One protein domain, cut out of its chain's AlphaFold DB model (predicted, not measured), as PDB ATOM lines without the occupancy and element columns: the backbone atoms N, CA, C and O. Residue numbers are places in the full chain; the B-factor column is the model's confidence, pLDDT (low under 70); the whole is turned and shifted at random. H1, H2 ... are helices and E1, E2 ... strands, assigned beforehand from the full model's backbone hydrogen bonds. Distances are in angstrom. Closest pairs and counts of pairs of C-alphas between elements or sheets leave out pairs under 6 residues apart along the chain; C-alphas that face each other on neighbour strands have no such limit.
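This is residues 2 to 103 of the 103 residues of an uncharacterized protein of Candidatus Bathyarchaeota archaeon (UniProt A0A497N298). A small, twisted sheet of four strands, E1 to E4, has the helices H1, H2 and H3 over one face in a second layer, and a long helix, H4, runs away from this body as an arm; residues 86 to 103, of which 86 to 101 belong to H4, stick out. H2 and H3 form a helical hairpin, while H1 is over the E1 edge. The printed part has 102 residues, with four named helices and four named strands in the order H1 E1 E2 E3 E4 H2 H3 H4; the class is mixed, helices and strands. The sheet order is E1 - E2 - E3 - E4, all antiparallel. The whole is loose, with a radius of gyration of the C-alphas of 18.3 A and spans of 60 by 36 by 18 A.

E1, residues 25 to 28, E2, residues 31 to 35, E3, residues 41 to 43, and E4, residues 46 to 48, form a meander, each strand the antiparallel neighbour of the one before. From edge to edge their lines turn by 94 degrees. Within hydrogen-bond range are N 26 and O 33 across the pair E1 and E2, at 2.9 A, N 34 and O 42 across the pair E2 and E3, at 2.7 A, and N 41 and O 48 across the pair E3 and E4, at 2.8 A. H2, residues 50 to 60, is on the sheet at a height of 8.9 A, over E2 and E3; its closest C-alphas to E3 are those of Glu 50 and Val 41, 6.1 A apart. H1, residues 2 to 19, is on the same face as H2, at a height of 11.8 A over the sheet. H1 and H2 are close but not clearly touching, with the C-alphas of Leu 18 and Glu 50 the closest at 7.9 A. H3, residues 65 to 78, is on the sheet too, and its residues 67 to 72 touch H2 at a steep tilt of 40 degrees, opposite ways; the closest C-alphas are those of Leu 60 and Arg 68, 4.6 A. H4, residues 81 to 101, is not on the sheet; it only just touches H3, only at the corner, with 3 pairs of C-alphas within 8 A, the closest Trp 76 and Leu 82 at 5.7 A, and about perpendicular at 87 degrees. In H1, H2, H3 and H4 every O i to N i+4 pair is within hydrogen-bond range.

E2, the longest strand, measures 13.2 A from first to last C-alpha. H1 begins at C-alpha 2 (122.855, 23.414, 27.087) and measures 26.4 A. H2 measures 15.1 A and H3 20.3 A. H4 measures 30.2 A and ends at C-alpha 101 (110.596, 4.181, -27.989).

The two C-alphas farthest apart are those of Thr 20 and Arg 103, 61.5 A. Without the free stretch, 84 residues span 40 by 33 by 17 A. The printed part has no cut, and its links are tight. Mean pLDDT of the printed part is 87.3; residues 2 to 8, 21 to 22 and 103 are under 70.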
ATOM      1  N   ARG A   2     124.240  23.919  27.251       53.88
ATOM      2  CA  ARG A   2     122.855  23.414  27.087       53.88
ATOM      3  C   ARG A   2     122.751  22.107  26.270       53.88
ATOM      4  O   ARG A   2     122.060  21.186  26.694       53.88
ATOM      5  N   ASP A   3     123.521  21.975  25.189       54.97
ATOM      6  CA  ASP A   3     123.445  20.811  24.279       54.97
ATOM      7  C   ASP A   3     123.984  19.501  24.876       54.97
ATOM      8  O   ASP A   3     123.509  18.411  24.558       54.97
ATOM      9  N   MET A   4     124.961  19.591  25.782       57.34
ATOM     10  CA  MET A   4     125.589  18.420  26.404       57.34
ATOM     11  C   MET A   4     124.639  17.739  27.403       57.34
ATOM     12  O   MET A   4     124.579  16.514  27.470       57.34
ATOM     13  N   LYS A   5     123.813  18.533  28.101       58.62
ATOM     14  CA  LYS A   5     122.758  18.032  28.995       58.62
ATOM     15  C   LYS A   5     121.650  17.321  28.209       58.62
ATOM     16  O   LYS A   5     121.179  16.273  28.634       58.62
ATOM     17  N   GLN A   6     121.288  17.846  27.036       61.47
ATOM     18  CA  GLN A   6     120.247  17.264  26.183       61.47
ATOM     19  C   GLN A   6     120.701  15.965  25.494       61.47
ATOM     20  O   GLN A   6     119.915  15.029  25.355       61.47
ATOM     21  N   LYS A   7     121.979  15.871  25.091       63.69
ATOM     22  CA  LYS A   7     122.567  14.627  24.566       63.69
ATOM     23  C   LYS A   7     122.585  13.525  25.629       63.69
ATOM     24  O   LYS A   7     122.166  12.409  25.342       63.69
ATOM     25  N   ASN A   8     123.021  13.852  26.846       65.81
ATOM     26  CA  ASN A   8     123.061  12.887  27.945       65.81
ATOM     27  C   ASN A   8     121.653  12.463  28.394       65.81
ATOM     28  O   ASN A   8     121.457  11.296  28.710       65.81
ATOM     29  N   GLY A   9     120.673  13.375  28.347       73.56
ATOM     30  CA  GLY A   9     119.267  13.062  28.620       73.56
ATOM     31  C   GLY A   9     118.697  12.009  27.667       73.56
ATOM     32  O   GLY A   9     118.196  10.991  28.121       73.56
ATOM     33  N   ARG A  10     118.883  12.182  26.352       79.94
ATOM     34  CA  ARG A  10     118.367  11.228  25.351       79.94
ATOM     35  C   ARG A  10     119.004   9.840  25.435       79.94
ATOM     36  O   ARG A  10     118.326   8.846  25.216       79.94
ATOM     37  N   VAL A  11     120.297   9.762  25.756       83.56
ATOM     38  CA  VAL A  11     120.973   8.471  25.985       83.56
ATOM     39  C   VAL A  11     120.411   7.787  27.231       83.56
ATOM     40  O   VAL A  11     120.111   6.600  27.189       83.56
ATOM     41  N   ALA A  12     120.225   8.532  28.324       82.50
ATOM     42  CA  ALA A  12     119.654   7.988  29.551       82.50
ATOM     43  C   ALA A  12     118.203   7.516  29.358       82.50
ATOM     44  O   ALA A  12     117.838   6.462  29.866       82.50
ATOM     45  N   GLU A  13     117.398   8.254  28.592       84.81
ATOM     46  CA  GLU A  13     116.034   7.860  28.216       84.81
ATOM     47  C   GLU A  13     116.018   6.561  27.401       84.81
ATOM     48  O   GLU A  13     115.197   5.685  27.664       84.81
ATOM     49  N   PHE A  14     116.946   6.403  26.453       87.06
ATOM     50  CA  PHE A  14     117.067   5.185  25.654       87.06
ATOM     51  C   PHE A  14     117.510   3.975  26.488       87.06
ATOM     52  O   PHE A  14     116.918   2.905  26.384       87.06
ATOM     53  N   GLU A  15     118.498   4.141  27.369       86.56
ATOM     54  CA  GLU A  15     118.918   3.077  28.293       86.56
ATOM     55  C   GLU A  15     117.808   2.703  29.284       86.56
ATOM     56  O   GLU A  15     117.613   1.528  29.596       86.56
ATOM     57  N   LEU A  16     117.043   3.690  29.763       86.38
ATOM     58  CA  LEU A  16     115.871   3.436  30.593       86.38
ATOM     59  C   LEU A  16     114.838   2.626  29.805       86.38
ATOM     60  O   LEU A  16     114.362   1.608  30.301       86.38
ATOM     61  N   TRP A  17     114.550   3.021  28.564       89.44
ATOM     62  CA  TRP A  17     113.639   2.314  27.667       89.44
ATOM     63  C   TRP A  17     114.065   0.859  27.416       89.44
ATOM     64  O   TRP A  17     113.239  -0.046  27.546       89.44
ATOM     65  N   LEU A  18     115.356   0.607  27.173       84.56
ATOM     66  CA  LEU A  18     115.910  -0.746  27.046       84.56
ATOM     67  C   LEU A  18     115.742  -1.585  28.323       84.56
ATOM     68  O   LEU A  18     115.626  -2.806  28.259       84.56
ATOM     69  N   ARG A  19     115.665  -0.968  29.505       82.62
ATOM     70  CA  ARG A  19     115.505  -1.691  30.781       82.62
ATOM     71  C   ARG A  19     114.050  -1.833  31.222       82.62
ATOM     72  O   ARG A  19     113.684  -2.840  31.821       82.62
ATOM     73  N   THR A  20     113.201  -0.858  30.916       76.94
ATOM     74  CA  THR A  20     111.799  -0.825  31.361       76.94
ATOM     75  C   THR A  20     110.844  -1.520  30.394       76.94
ATOM     76  O   THR A  20     110.922  -1.328  29.187       76.94
ATOM     77  N   LYS A  21     109.882  -2.285  30.929       69.25
ATOM     78  CA  LYS A  21     108.858  -3.004  30.140       69.25
ATOM     79  C   LYS A  21     107.639  -2.155  29.745       69.25
ATOM     80  O   LYS A  21     106.726  -2.669  29.118       69.25
ATOM     81  N   PHE A  22     107.592  -0.883  30.140       65.44
ATOM     82  CA  PHE A  22     106.378  -0.066  30.032       65.44
ATOM     83  C   PHE A  22     106.137   0.530  28.641       65.44
ATOM     84  O   PHE A  22     104.998   0.831  28.303       65.44
ATOM     85  N   VAL A  23     107.188   0.717  27.838       78.94
ATOM     86  CA  VAL A  23     107.090   1.341  26.513       78.94
ATOM     87  C   VAL A  23     107.612   0.363  25.469       78.94
ATOM     88  O   VAL A  23     108.811   0.116  25.377       78.94
ATOM     89  N   GLU A  24     106.709  -0.200  24.672       81.56
ATOM     90  CA  GLU A  24     107.066  -1.222  23.680       81.56
ATOM     91  C   GLU A  24     107.792  -0.648  22.456       81.56
ATOM     92  O   GLU A  24     108.587  -1.355  21.836       81.56
ATOM     93  N   GLN A  25     107.546   0.624  22.115       89.25
ATOM     94  CA  GLN A  25     108.093   1.264  20.917       89.25
ATOM     95  C   GLN A  25     108.481   2.731  21.133       89.25
ATOM     96  O   GLN A  25     107.800   3.461  21.853       89.25
ATOM     97  N   ILE A  26     109.536   3.175  20.448       90.69
ATOM     98  CA  ILE A  26     110.004   4.567  20.405       90.69
ATOM     99  C   ILE A  26     110.441   4.954  18.987       90.69
ATOM    100  O   ILE A  26     110.727   4.099  18.149       90.69
ATOM    101  N   TRP A  27     110.522   6.258  18.726       90.19
ATOM    102  CA  TRP A  27     111.007   6.804  17.459       90.19
ATOM    103  C   TRP A  27     112.361   7.478  17.647       90.19
ATOM    104  O   TRP A  27     112.503   8.383  18.470       90.19
ATOM    105  N   VAL A  28     113.354   7.070  16.856       89.88
ATOM    106  CA  VAL A  28     114.719   7.602  16.926       89.88
ATOM    107  C   VAL A  28     115.200   7.909  15.519       89.88
ATOM    108  O   VAL A  28     115.249   7.036  14.661       89.88
ATOM    109  N   GLY A  29     115.562   9.167  15.266       84.81
ATOM    110  CA  GLY A  29     116.158   9.564  13.987       84.81
ATOM    111  C   GLY A  29     115.280   9.317  12.753       84.81
ATOM    112  O   GLY A  29     115.821   9.306  11.657       84.81
ATOM    113  N   GLY A  30     113.963   9.139  12.921       88.38
ATOM    114  CA  GLY A  30     113.025   8.798  11.842       88.38
ATOM    115  C   GLY A  30     112.710   7.303  11.707       88.38
ATOM    116  O   GLY A  30     111.866   6.954  10.892       88.38
ATOM    117  N   HIS A  31     113.326   6.448  12.527       92.25
ATOM    118  CA  HIS A  31     113.115   5.000  12.536       92.25
ATOM    119  C   HIS A  31     112.318   4.563  13.767       92.25
ATOM    120  O   HIS A  31     112.452   5.155  14.848       92.25
ATOM    121  N   ARG A  32     111.506   3.514  13.617       93.31
ATOM    122  CA  ARG A  32     110.708   2.929  14.696       93.31
ATOM    123  C   ARG A  32     111.471   1.784  15.342       93.31
ATOM    124  O   ARG A  32     111.675   0.755  14.710       93.31
ATOM    125  N   PHE A  33     111.819   1.953  16.610       93.94
ATOM    126  CA  PHE A  33     112.433   0.930  17.448       93.94
ATOM    127  C   PHE A  33     111.335   0.279  18.283       93.94
ATOM    128  O   PHE A  33     110.586   0.973  18.969       93.94
ATOM    129  N   LYS A  34     111.237  -1.044  18.241       92.38
ATOM    130  CA  LYS A  34     110.255  -1.842  18.970       92.38
ATOM    131  C   LYS A  34     110.965  -2.988  19.675       92.38
ATOM    132  O   LYS A  34     111.807  -3.651  19.088       92.38
ATOM    133  N   ARG A  35     110.632  -3.239  20.936       86.50
ATOM    134  CA  ARG A  35     111.216  -4.362  21.679       86.50
ATOM    135  C   ARG A  35     110.539  -5.670  21.299       86.50
ATOM    136  O   ARG A  35     109.322  -5.706  21.112       86.50
ATOM    137  N   THR A  36     111.311  -6.747  21.252       85.38
ATOM    138  CA  THR A  36     110.771  -8.101  21.139       85.38
ATOM    139  C   THR A  36     110.848  -8.833  22.484       85.38
ATOM    140  O   THR A  36     111.597  -8.432  23.382       85.38
ATOM    141  N   PRO A  37     110.089  -9.931  22.664       79.94
ATOM    142  CA  PRO A  37     110.196 -10.777  23.854       79.94
ATOM    143  C   PRO A  37     111.562 -11.466  24.014       79.94
ATOM    144  O   PRO A  37     111.884 -11.907  25.114       79.94
ATOM    145  N   THR A  38     112.356 -11.575  22.940       80.38
ATOM    146  CA  THR A  38     113.634 -12.308  22.892       80.38
ATOM    147  C   THR A  38     114.850 -11.473  23.296       80.38
ATOM    148  O   THR A  38     115.970 -11.959  23.213       80.38
ATOM    149  N   SER A  39     114.642 -10.255  23.811       79.12
ATOM    150  CA  SER A  39     115.681  -9.243  24.103       79.12
ATOM    151  C   SER A  39     116.256  -8.538  22.871       79.12
ATOM    152  O   SER A  39     117.053  -7.616  23.019       79.12
ATOM    153  N   ASP A  40     115.794  -8.894  21.673       88.75
ATOM    154  CA  ASP A  40     116.118  -8.174  20.447       88.75
ATOM    155  C   ASP A  40     115.278  -6.892  20.313       88.75
ATOM    156  O   ASP A  40     114.247  -6.678  20.967       88.75
ATOM    157  N   VAL A  41     115.723  -6.023  19.416       91.50
ATOM    158  CA  VAL A  41     115.047  -4.791  19.036       91.50
ATOM    159  C   VAL A  41     114.715  -4.855  17.551       91.50
ATOM    160  O   VAL A  41     115.588  -4.914  16.693       91.50
ATOM    161  N   GLU A  42     113.430  -4.818  17.231       93.31
ATOM    162  CA  GLU A  42     112.942  -4.640  15.872       93.31
ATOM    163  C   GLU A  42     113.045  -3.156  15.484       93.31
ATOM    164  O   GLU A  42     112.424  -2.297  16.111       93.31
ATOM    165  N   ILE A  43     113.807  -2.840  14.439       94.00
ATOM    166  CA  ILE A  43     113.938  -1.494  13.877       94.00
ATOM    167  C   ILE A  43     113.407  -1.521  12.445       94.00
ATOM    168  O   ILE A  43     113.934  -2.242  11.599       94.00
ATOM    169  N   ASP A  44     112.340  -0.764  12.176       91.62
ATOM    170  CA  ASP A  44     111.657  -0.713  10.870       91.62
ATOM    171  C   ASP A  44     111.354  -2.101  10.261       91.62
ATOM    172  O   ASP A  44     111.417  -2.300   9.045       91.62
ATOM    173  N   GLY A  45     111.017  -3.072  11.117       89.12
ATOM    174  CA  GLY A  45     110.664  -4.439  10.722       89.12
ATOM    175  C   GLY A  45     111.843  -5.407  10.561       89.12
ATOM    176  O   GLY A  45     111.614  -6.554  10.190       89.12
ATOM    177  N   ALA A  46     113.081  -4.988  10.839       91.38
ATOM    178  CA  ALA A  46     114.249  -5.869  10.905       91.38
ATOM    179  C   ALA A  46     114.709  -6.060  12.358       91.38
ATOM    180  O   ALA A  46     114.683  -5.117  13.140       91.38
ATOM    181  N   LEU A  47     115.134  -7.270  12.728       92.88
ATOM    182  CA  LEU A  47     115.632  -7.571  14.075       92.88
ATOM    183  C   LEU A  47     117.092  -7.145  14.226       92.88
ATOM    184  O   LEU A  47     117.900  -7.362  13.322       92.88
ATOM    185  N   PHE A  48     117.420  -6.566  15.374       93.12
ATOM    186  CA  PHE A  48     118.758  -6.166  15.795       93.12
ATOM    187  C   PHE A  48     118.985  -6.593  17.238       93.12
ATOM    188  O   PHE A  48     118.045  -6.589  18.031       93.12
ATOM    189  N   THR A  49     120.220  -6.925  17.603       92.69
ATOM    190  CA  THR A  49     120.540  -7.170  19.015       92.69
ATOM    191  C   THR A  49     120.463  -5.866  19.812       92.69
ATOM    192  O   THR A  49     120.465  -4.764  19.251       92.69
ATOM    193  N   GLU A  50     120.412  -5.958  21.142       90.56
ATOM    194  CA  GLU A  50     120.419  -4.777  22.010       90.56
ATOM    195  C   GLU A  50     121.669  -3.903  21.775       90.56
ATOM    196  O   GLU A  50     121.583  -2.672  21.738       90.56
ATOM    197  N   GLU A  51     122.830  -4.524  21.556       91.12
ATOM    198  CA  GLU A  51     124.094  -3.841  21.270       91.12
ATOM    199  C   GLU A  51     124.063  -3.128  19.915       91.12
ATOM    200  O   GLU A  51     124.455  -1.961  19.824       91.12
ATOM    201  N   GLU A  52     123.556  -3.795  18.874       91.88
ATOM    202  CA  GLU A  52     123.379  -3.194  17.551       91.88
ATOM    203  C   GLU A  52     122.410  -2.002  17.620       91.88
ATOM    204  O   GLU A  52     122.681  -0.934  17.063       91.88
ATOM    205  N   ALA A  53     121.310  -2.137  18.365       92.25
ATOM    206  CA  ALA A  53     120.335  -1.070  18.557       92.25
ATOM    207  C   ALA A  53     120.929   0.134  19.307       92.25
ATOM    208  O   ALA A  53     120.687   1.279  18.912       92.25
ATOM    209  N   ARG A  54     121.755  -0.096  20.339       92.56
ATOM    210  CA  ARG A  54     122.533   0.964  21.009       92.56
ATOM    211  C   ARG A  54     123.473   1.671  20.043       92.56
ATOM    212  O   ARG A  54     123.531   2.903  20.016       92.56
ATOM    213  N   GLN A  55     124.205   0.912  19.233       93.25
ATOM    214  CA  GLN A  55     125.131   1.477  18.258       93.25
ATOM    215  C   GLN A  55     124.390   2.345  17.230       93.25
ATOM    216  O   GLN A  55     124.787   3.489  16.989       93.25
ATOM    217  N   LEU A  56     123.274   1.851  16.689       93.31
ATOM    218  CA  LEU A  56     122.421   2.599  15.766       93.31
ATOM    219  C   LEU A  56     121.836   3.853  16.421       93.31
ATOM    220  O   LEU A  56     121.872   4.924  15.817       93.31
ATOM    221  N   PHE A  57     121.382   3.772  17.672       92.94
ATOM    222  CA  PHE A  57     120.900   4.928  18.428       92.94
ATOM    223  C   PHE A  57     121.959   6.038  18.525       92.94
ATOM    224  O   PHE A  57     121.675   7.215  18.255       92.94
ATOM    225  N   HIS A  58     123.201   5.674  18.858       91.88
ATOM    226  CA  HIS A  58     124.315   6.619  18.926       91.88
ATOM    227  C   HIS A  58     124.639   7.241  17.567       91.88
ATOM    228  O   HIS A  58     124.899   8.446  17.491       91.88
ATOM    229  N   MET A  59     124.595   6.450  16.495       92.19
ATOM    230  CA  MET A  59     124.846   6.941  15.144       92.19
ATOM    231  C   MET A  59     123.727   7.867  14.642       92.19
ATOM    232  O   MET A  59     124.021   8.932  14.101       92.19
ATOM    233  N   LEU A  60     122.457   7.529  14.884       91.44
ATOM    234  CA  LEU A  60     121.290   8.337  14.502       91.44
ATOM    235  C   LEU A  60     121.196   9.654  15.281       91.44
ATOM    236  O   LEU A  60     120.732  10.666  14.749       91.44
ATOM    237  N   THR A  61     121.669   9.656  16.529       89.12
ATOM    238  CA  THR A  61     121.716  10.844  17.400       89.12
ATOM    239  C   THR A  61     123.029  11.630  17.251       89.12
ATOM    240  O   THR A  61     123.213  12.679  17.877       89.12
ATOM    241  N   SER A  62     123.956  11.153  16.413       87.88
ATOM    242  CA  SER A  62     125.211  11.841  16.107       87.88
ATOM    243  C   SER A  62     124.959  13.214  15.485       87.88
ATOM    244  O   SER A  62     124.000  13.430  14.751       87.88
ATOM    245  N   ARG A  63     125.864  14.164  15.738       86.31
ATOM    246  CA  ARG A  63     125.837  15.475  15.074       86.31
ATOM    247  C   ARG A  63     126.308  15.388  13.618       86.31
ATOM    248  O   ARG A  63     125.970  16.259  12.824       86.31
ATOM    249  N   ASN A  64     127.092  14.363  13.279       89.81
ATOM    250  CA  ASN A  64     127.648  14.198  11.943       89.81
ATOM    251  C   ASN A  64     126.579  13.629  10.988       89.81
ATOM    252  O   ASN A  64     126.110  12.509  11.216       89.81
ATOM    253  N   PRO A  65     126.205  14.356   9.918       88.50
ATOM    254  CA  PRO A  65     125.202  13.890   8.965       88.50
ATOM    255  C   PRO A  65     125.614  12.595   8.255       88.50
ATOM    256  O   PRO A  65     124.759  11.746   8.034       88.50
ATOM    257  N   LEU A  66     126.908  12.389   7.978       93.12
ATOM    258  CA  LEU A  66     127.391  11.162   7.334       93.12
ATOM    259  C   LEU A  66     127.174   9.938   8.226       93.12
ATOM    260  O   LEU A  66     126.735   8.897   7.754       93.12
ATOM    261  N   THR A  67     127.412  10.074   9.532       91.25
ATOM    262  CA  THR A  67     127.173   8.991  10.496       91.25
ATOM    263  C   THR A  67     125.688   8.647  10.605       91.25
ATOM    264  O   THR A  67     125.333   7.476  10.707       91.25
ATOM    265  N   ARG A  68     124.812   9.656  10.546       91.31
ATOM    266  CA  ARG A  68     123.357   9.448  10.560       91.31
ATOM    267  C   ARG A  68     122.874   8.734   9.300       91.31
ATOM    268  O   ARG A  68     122.088   7.795   9.401       91.31
ATOM    269  N   LEU A  69     123.369   9.153   8.133       92.25
ATOM    270  CA  LEU A  69     123.083   8.487   6.862       92.25
ATOM    271  C   LEU A  69     123.587   7.046   6.878       92.25
ATOM    272  O   LEU A  69     122.846   6.153   6.493       92.25
ATOM    273  N   ASN A  70     124.787   6.803   7.408       93.44
ATOM    274  CA  ASN A  70     125.329   5.455   7.535       93.44
ATOM    275  C   ASN A  70     124.413   4.541   8.364       93.44
ATOM    276  O   ASN A  70     124.097   3.440   7.931       93.44
ATOM    277  N   ALA A  71     123.911   5.008   9.511       92.81
ATOM    278  CA  ALA A  71     122.944   4.234  10.295       92.81
ATOM    279  C   ALA A  71     121.623   3.995   9.556       92.81
ATOM    280  O   ALA A  71     121.080   2.897   9.616       92.81
ATOM    281  N   THR A  72     121.134   5.000   8.826       92.69
ATOM    282  CA  THR A  72     119.926   4.868   7.997       92.69
ATOM    283  C   THR A  72     120.119   3.784   6.930       92.69
ATOM    284  O   THR A  72     119.251   2.934   6.749       92.69
ATOM    285  N   VAL A  73     121.279   3.773   6.263       92.88
ATOM    286  CA  VAL A  73     121.640   2.777   5.243       92.88
ATOM    287  C   VAL A  73     121.738   1.377   5.845       92.88
ATOM    288  O   VAL A  73     121.161   0.458   5.276       92.88
ATOM    289  N   ILE A  74     122.376   1.216   7.011       93.62
ATOM    290  CA  ILE A  74     122.461  -0.079   7.715       93.62
ATOM    291  C   ILE A  74     121.057  -0.632   8.006       93.62
ATOM    292  O   ILE A  74     120.782  -1.809   7.769       93.62
ATOM    293  N   ILE A  75     120.142   0.221   8.477       93.50
ATOM    294  CA  ILE A  75     118.750  -0.175   8.739       93.50
ATOM    295  C   ILE A  75     118.050  -0.593   7.435       93.50
ATOM    296  O   ILE A  75     117.368  -1.620   7.394       93.50
ATOM    297  N   TRP A  76     118.243   0.171   6.358       93.19
ATOM    298  CA  TRP A  76     117.638  -0.095   5.047       93.19
ATOM    299  C   TRP A  76     118.188  -1.324   4.323       93.19
ATOM    300  O   TRP A  76     117.502  -1.935   3.503       93.19
ATOM    301  N   GLU A  77     119.441  -1.671   4.577       91.12
ATOM    302  CA  GLU A  77     120.039  -2.892   4.061       91.12
ATOM    303  C   GLU A  77     119.375  -4.104   4.707       91.12
ATOM    304  O   GLU A  77     118.887  -4.994   4.007       91.12
ATOM    305  N   ARG A  78     119.246  -4.092   6.039       91.44
ATOM    306  CA  ARG A  78     118.701  -5.233   6.780       91.44
ATOM    307  C   ARG A  78     117.210  -5.460   6.538       91.44
ATOM    308  O   ARG A  78     116.776  -6.606   6.495       91.44
ATOM    309  N   ASN A  79     116.420  -4.401   6.340       91.25
ATOM    310  CA  ASN A  79     114.989  -4.525   6.020       91.25
ATOM    311  C   ASN A  79     114.705  -4.728   4.508       91.25
ATOM    312  O   ASN A  79     113.542  -4.803   4.084       91.25
ATOM    313  N   GLY A  80     115.754  -4.795   3.680       88.94
ATOM    314  CA  GLY A  80     115.660  -4.975   2.230       88.94
ATOM    315  C   GLY A  80     115.103  -3.764   1.471       88.94
ATOM    316  O   GLY A  80     114.729  -3.893   0.303       88.94
ATOM    317  N   MET A  81     115.018  -2.588   2.100       90.44
ATOM    318  CA  MET A  81     114.535  -1.356   1.471       90.44
ATOM    319  C   MET A  81     115.440  -0.914   0.318       90.44
ATOM    320  O   MET A  81     114.927  -0.472  -0.709       90.44
ATOM    321  N   LEU A  82     116.763  -1.094   0.436       89.62
ATOM    322  CA  LEU A  82     117.706  -0.771  -0.646       89.62
ATOM    323  C   LEU A  82     117.386  -1.543  -1.934       89.62
ATOM    324  O   LEU A  82     117.308  -0.954  -3.011       89.62
ATOM    325  N   VAL A  83     117.125  -2.847  -1.821       91.12
ATOM    326  CA  VAL A  83     116.774  -3.694  -2.971       91.12
ATOM    327  C   VAL A  83     115.428  -3.274  -3.562       91.12
ATOM    328  O   VAL A  83     115.300  -3.140  -4.777       91.12
ATOM    329  N   LYS A  84     114.429  -3.001  -2.714       92.44
ATOM    330  CA  LYS A  84     113.109  -2.527  -3.164       92.44
ATOM    331  C   LYS A  84     113.214  -1.209  -3.934       92.44
ATOM    332  O   LYS A  84     112.608  -1.082  -4.995       92.44
ATOM    333  N   LEU A  85     114.005  -0.254  -3.441       92.62
ATOM    334  CA  LEU A  85     114.250   1.018  -4.124       92.62
ATOM    335  C   LEU A  85     114.908   0.810  -5.490       92.62
ATOM    336  O   LEU A  85     114.455   1.393  -6.473       92.62
ATOM    337  N   LEU A  86     115.922  -0.057  -5.575       93.81
ATOM    338  CA  LEU A  86     116.573  -0.385  -6.845       93.81
ATOM    339  C   LEU A  86     115.592  -0.979  -7.863       93.81
ATOM    340  O   LEU A  86     115.603  -0.571  -9.023       93.81
ATOM    341  N   LEU A  87     114.708  -1.885  -7.437       96.06
ATOM    342  CA  LEU A  87     113.687  -2.467  -8.314       96.06
ATOM    343  C   LEU A  87     112.698  -1.416  -8.832       96.06
ATOM    344  O   LEU A  87     112.369  -1.420 -10.017       96.06
ATOM    345  N   VAL A  88     112.257  -0.490  -7.975       96.44
ATOM    346  CA  VAL A  88     111.379   0.617  -8.388       96.44
ATOM    347  C   VAL A  88     112.075   1.501  -9.424       96.44
ATOM    348  O   VAL A  88     111.481   1.813 -10.453       96.44
ATOM    349  N   VAL A  89     113.342   1.862  -9.200       96.69
ATOM    350  CA  VAL A  89     114.126   2.670 -10.151       96.69
ATOM    351  C   VAL A  89     114.299   1.945 -11.487       96.69
ATOM    352  O   VAL A  89     114.107   2.556 -12.539       96.69
ATOM    353  N   ALA A  90     114.601   0.646 -11.467       96.50
ATOM    354  CA  ALA A  90     114.720  -0.159 -12.682       96.50
ATOM    355  C   ALA A  90     113.404  -0.188 -13.479       96.50
ATOM    356  O   ALA A  90     113.407  -0.005 -14.697       96.50
ATOM    357  N   LEU A  91     112.267  -0.349 -12.796       97.25
ATOM    358  CA  LEU A  91     110.948  -0.353 -13.428       97.25
ATOM    359  C   LEU A  91     110.598   1.018 -14.028       97.25
ATOM    360  O   LEU A  91     110.084   1.085 -15.144       97.25
ATOM    361  N   LEU A  92     110.938   2.111 -13.337       97.00
ATOM    362  CA  LEU A  92     110.781   3.469 -13.865       97.00
ATOM    363  C   LEU A  92     111.638   3.706 -15.114       97.00
ATOM    364  O   LEU A  92     111.143   4.285 -16.079       97.00
ATOM    365  N   MET A  93     112.887   3.231 -15.140       96.62
ATOM    366  CA  MET A  93     113.728   3.318 -16.340       96.62
ATOM    367  C   MET A  93     113.116   2.562 -17.520       96.62
ATOM    368  O   MET A  93     113.049   3.109 -18.618       96.62
ATOM    369  N   LEU A  94     112.620   1.340 -17.301       96.06
ATOM    370  CA  LEU A  94     111.937   0.573 -18.346       96.06
ATOM    371  C   LEU A  94     110.698   1.304 -18.871       96.06
ATOM    372  O   LEU A  94     110.476   1.341 -20.080       96.06
ATOM    373  N   LEU A  95     109.922   1.928 -17.983       96.56
ATOM    374  CA  LEU A  95     108.758   2.723 -18.366       96.56
ATOM    375  C   LEU A  95     109.153   3.945 -19.206       96.56
ATOM    376  O   LEU A  95     108.515   4.211 -20.221       96.56
ATOM    377  N   ILE A  96     110.222   4.651 -18.830       95.94
ATOM    378  CA  ILE A  96     110.759   5.768 -19.617       95.94
ATOM    379  C   ILE A  96     111.178   5.282 -21.005       95.94
ATOM    380  O   ILE A  96     110.755   5.867 -21.997       95.94
ATOM    381  N   VAL A  97     111.957   4.199 -21.090       95.62
ATOM    382  CA  VAL A  97     112.390   3.622 -22.374       95.62
ATOM    383  C   VAL A  97     111.185   3.248 -23.227       95.62
ATOM    384  O   VAL A  97     111.131   3.610 -24.397       95.62
ATOM    385  N   TYR A  98     110.186   2.586 -22.647       95.12
ATOM    386  CA  TYR A  98     108.965   2.217 -23.353       95.12
ATOM    387  C   TYR A  98     108.216   3.438 -23.904       95.12
ATOM    388  O   TYR A  98     107.823   3.438 -25.069       95.12
ATOM    389  N   VAL A  99     108.044   4.491 -23.097       95.69
ATOM    390  CA  VAL A  99     107.375   5.729 -23.526       95.69
ATOM    391  C   VAL A  99     108.174   6.451 -24.609       95.69
ATOM    392  O   VAL A  99     107.571   6.979 -25.536       95.69
ATOM    393  N   VAL A 100     109.507   6.476 -24.510       94.31
ATOM    394  CA  VAL A 100     110.390   7.128 -25.490       94.31
ATOM    395  C   VAL A 100     110.430   6.362 -26.813       94.31
ATOM    396  O   VAL A 100     110.371   6.993 -27.857       94.31
ATOM    397  N   VAL A 101     110.513   5.029 -26.782       92.44
ATOM    398  CA  VAL A 101     110.596   4.181 -27.989       92.44
ATOM    399  C   VAL A 101     109.247   4.058 -28.701       92.44
ATOM    400  O   VAL A 101     109.209   3.890 -29.915       92.44
ATOM    401  N   ARG A 102     108.133   4.092 -27.957       80.19
ATOM    402  CA  ARG A 102     106.776   3.994 -28.522       80.19
ATOM    403  C   ARG A 102     106.187   5.354 -28.931       80.19
ATOM    404  O   ARG A 102     105.064   5.384 -29.434       80.19
ATOM    405  N   ARG A 103     106.909   6.451 -28.694       57.09
ATOM    406  CA  ARG A 103     106.644   7.762 -29.299       57.09
ATOM    407  C   ARG A 103     107.271   7.835 -30.681       57.09
ATOM    408  O   ARG A 103     106.641   8.490 -31.535       57.09
TER     409      ARG A 103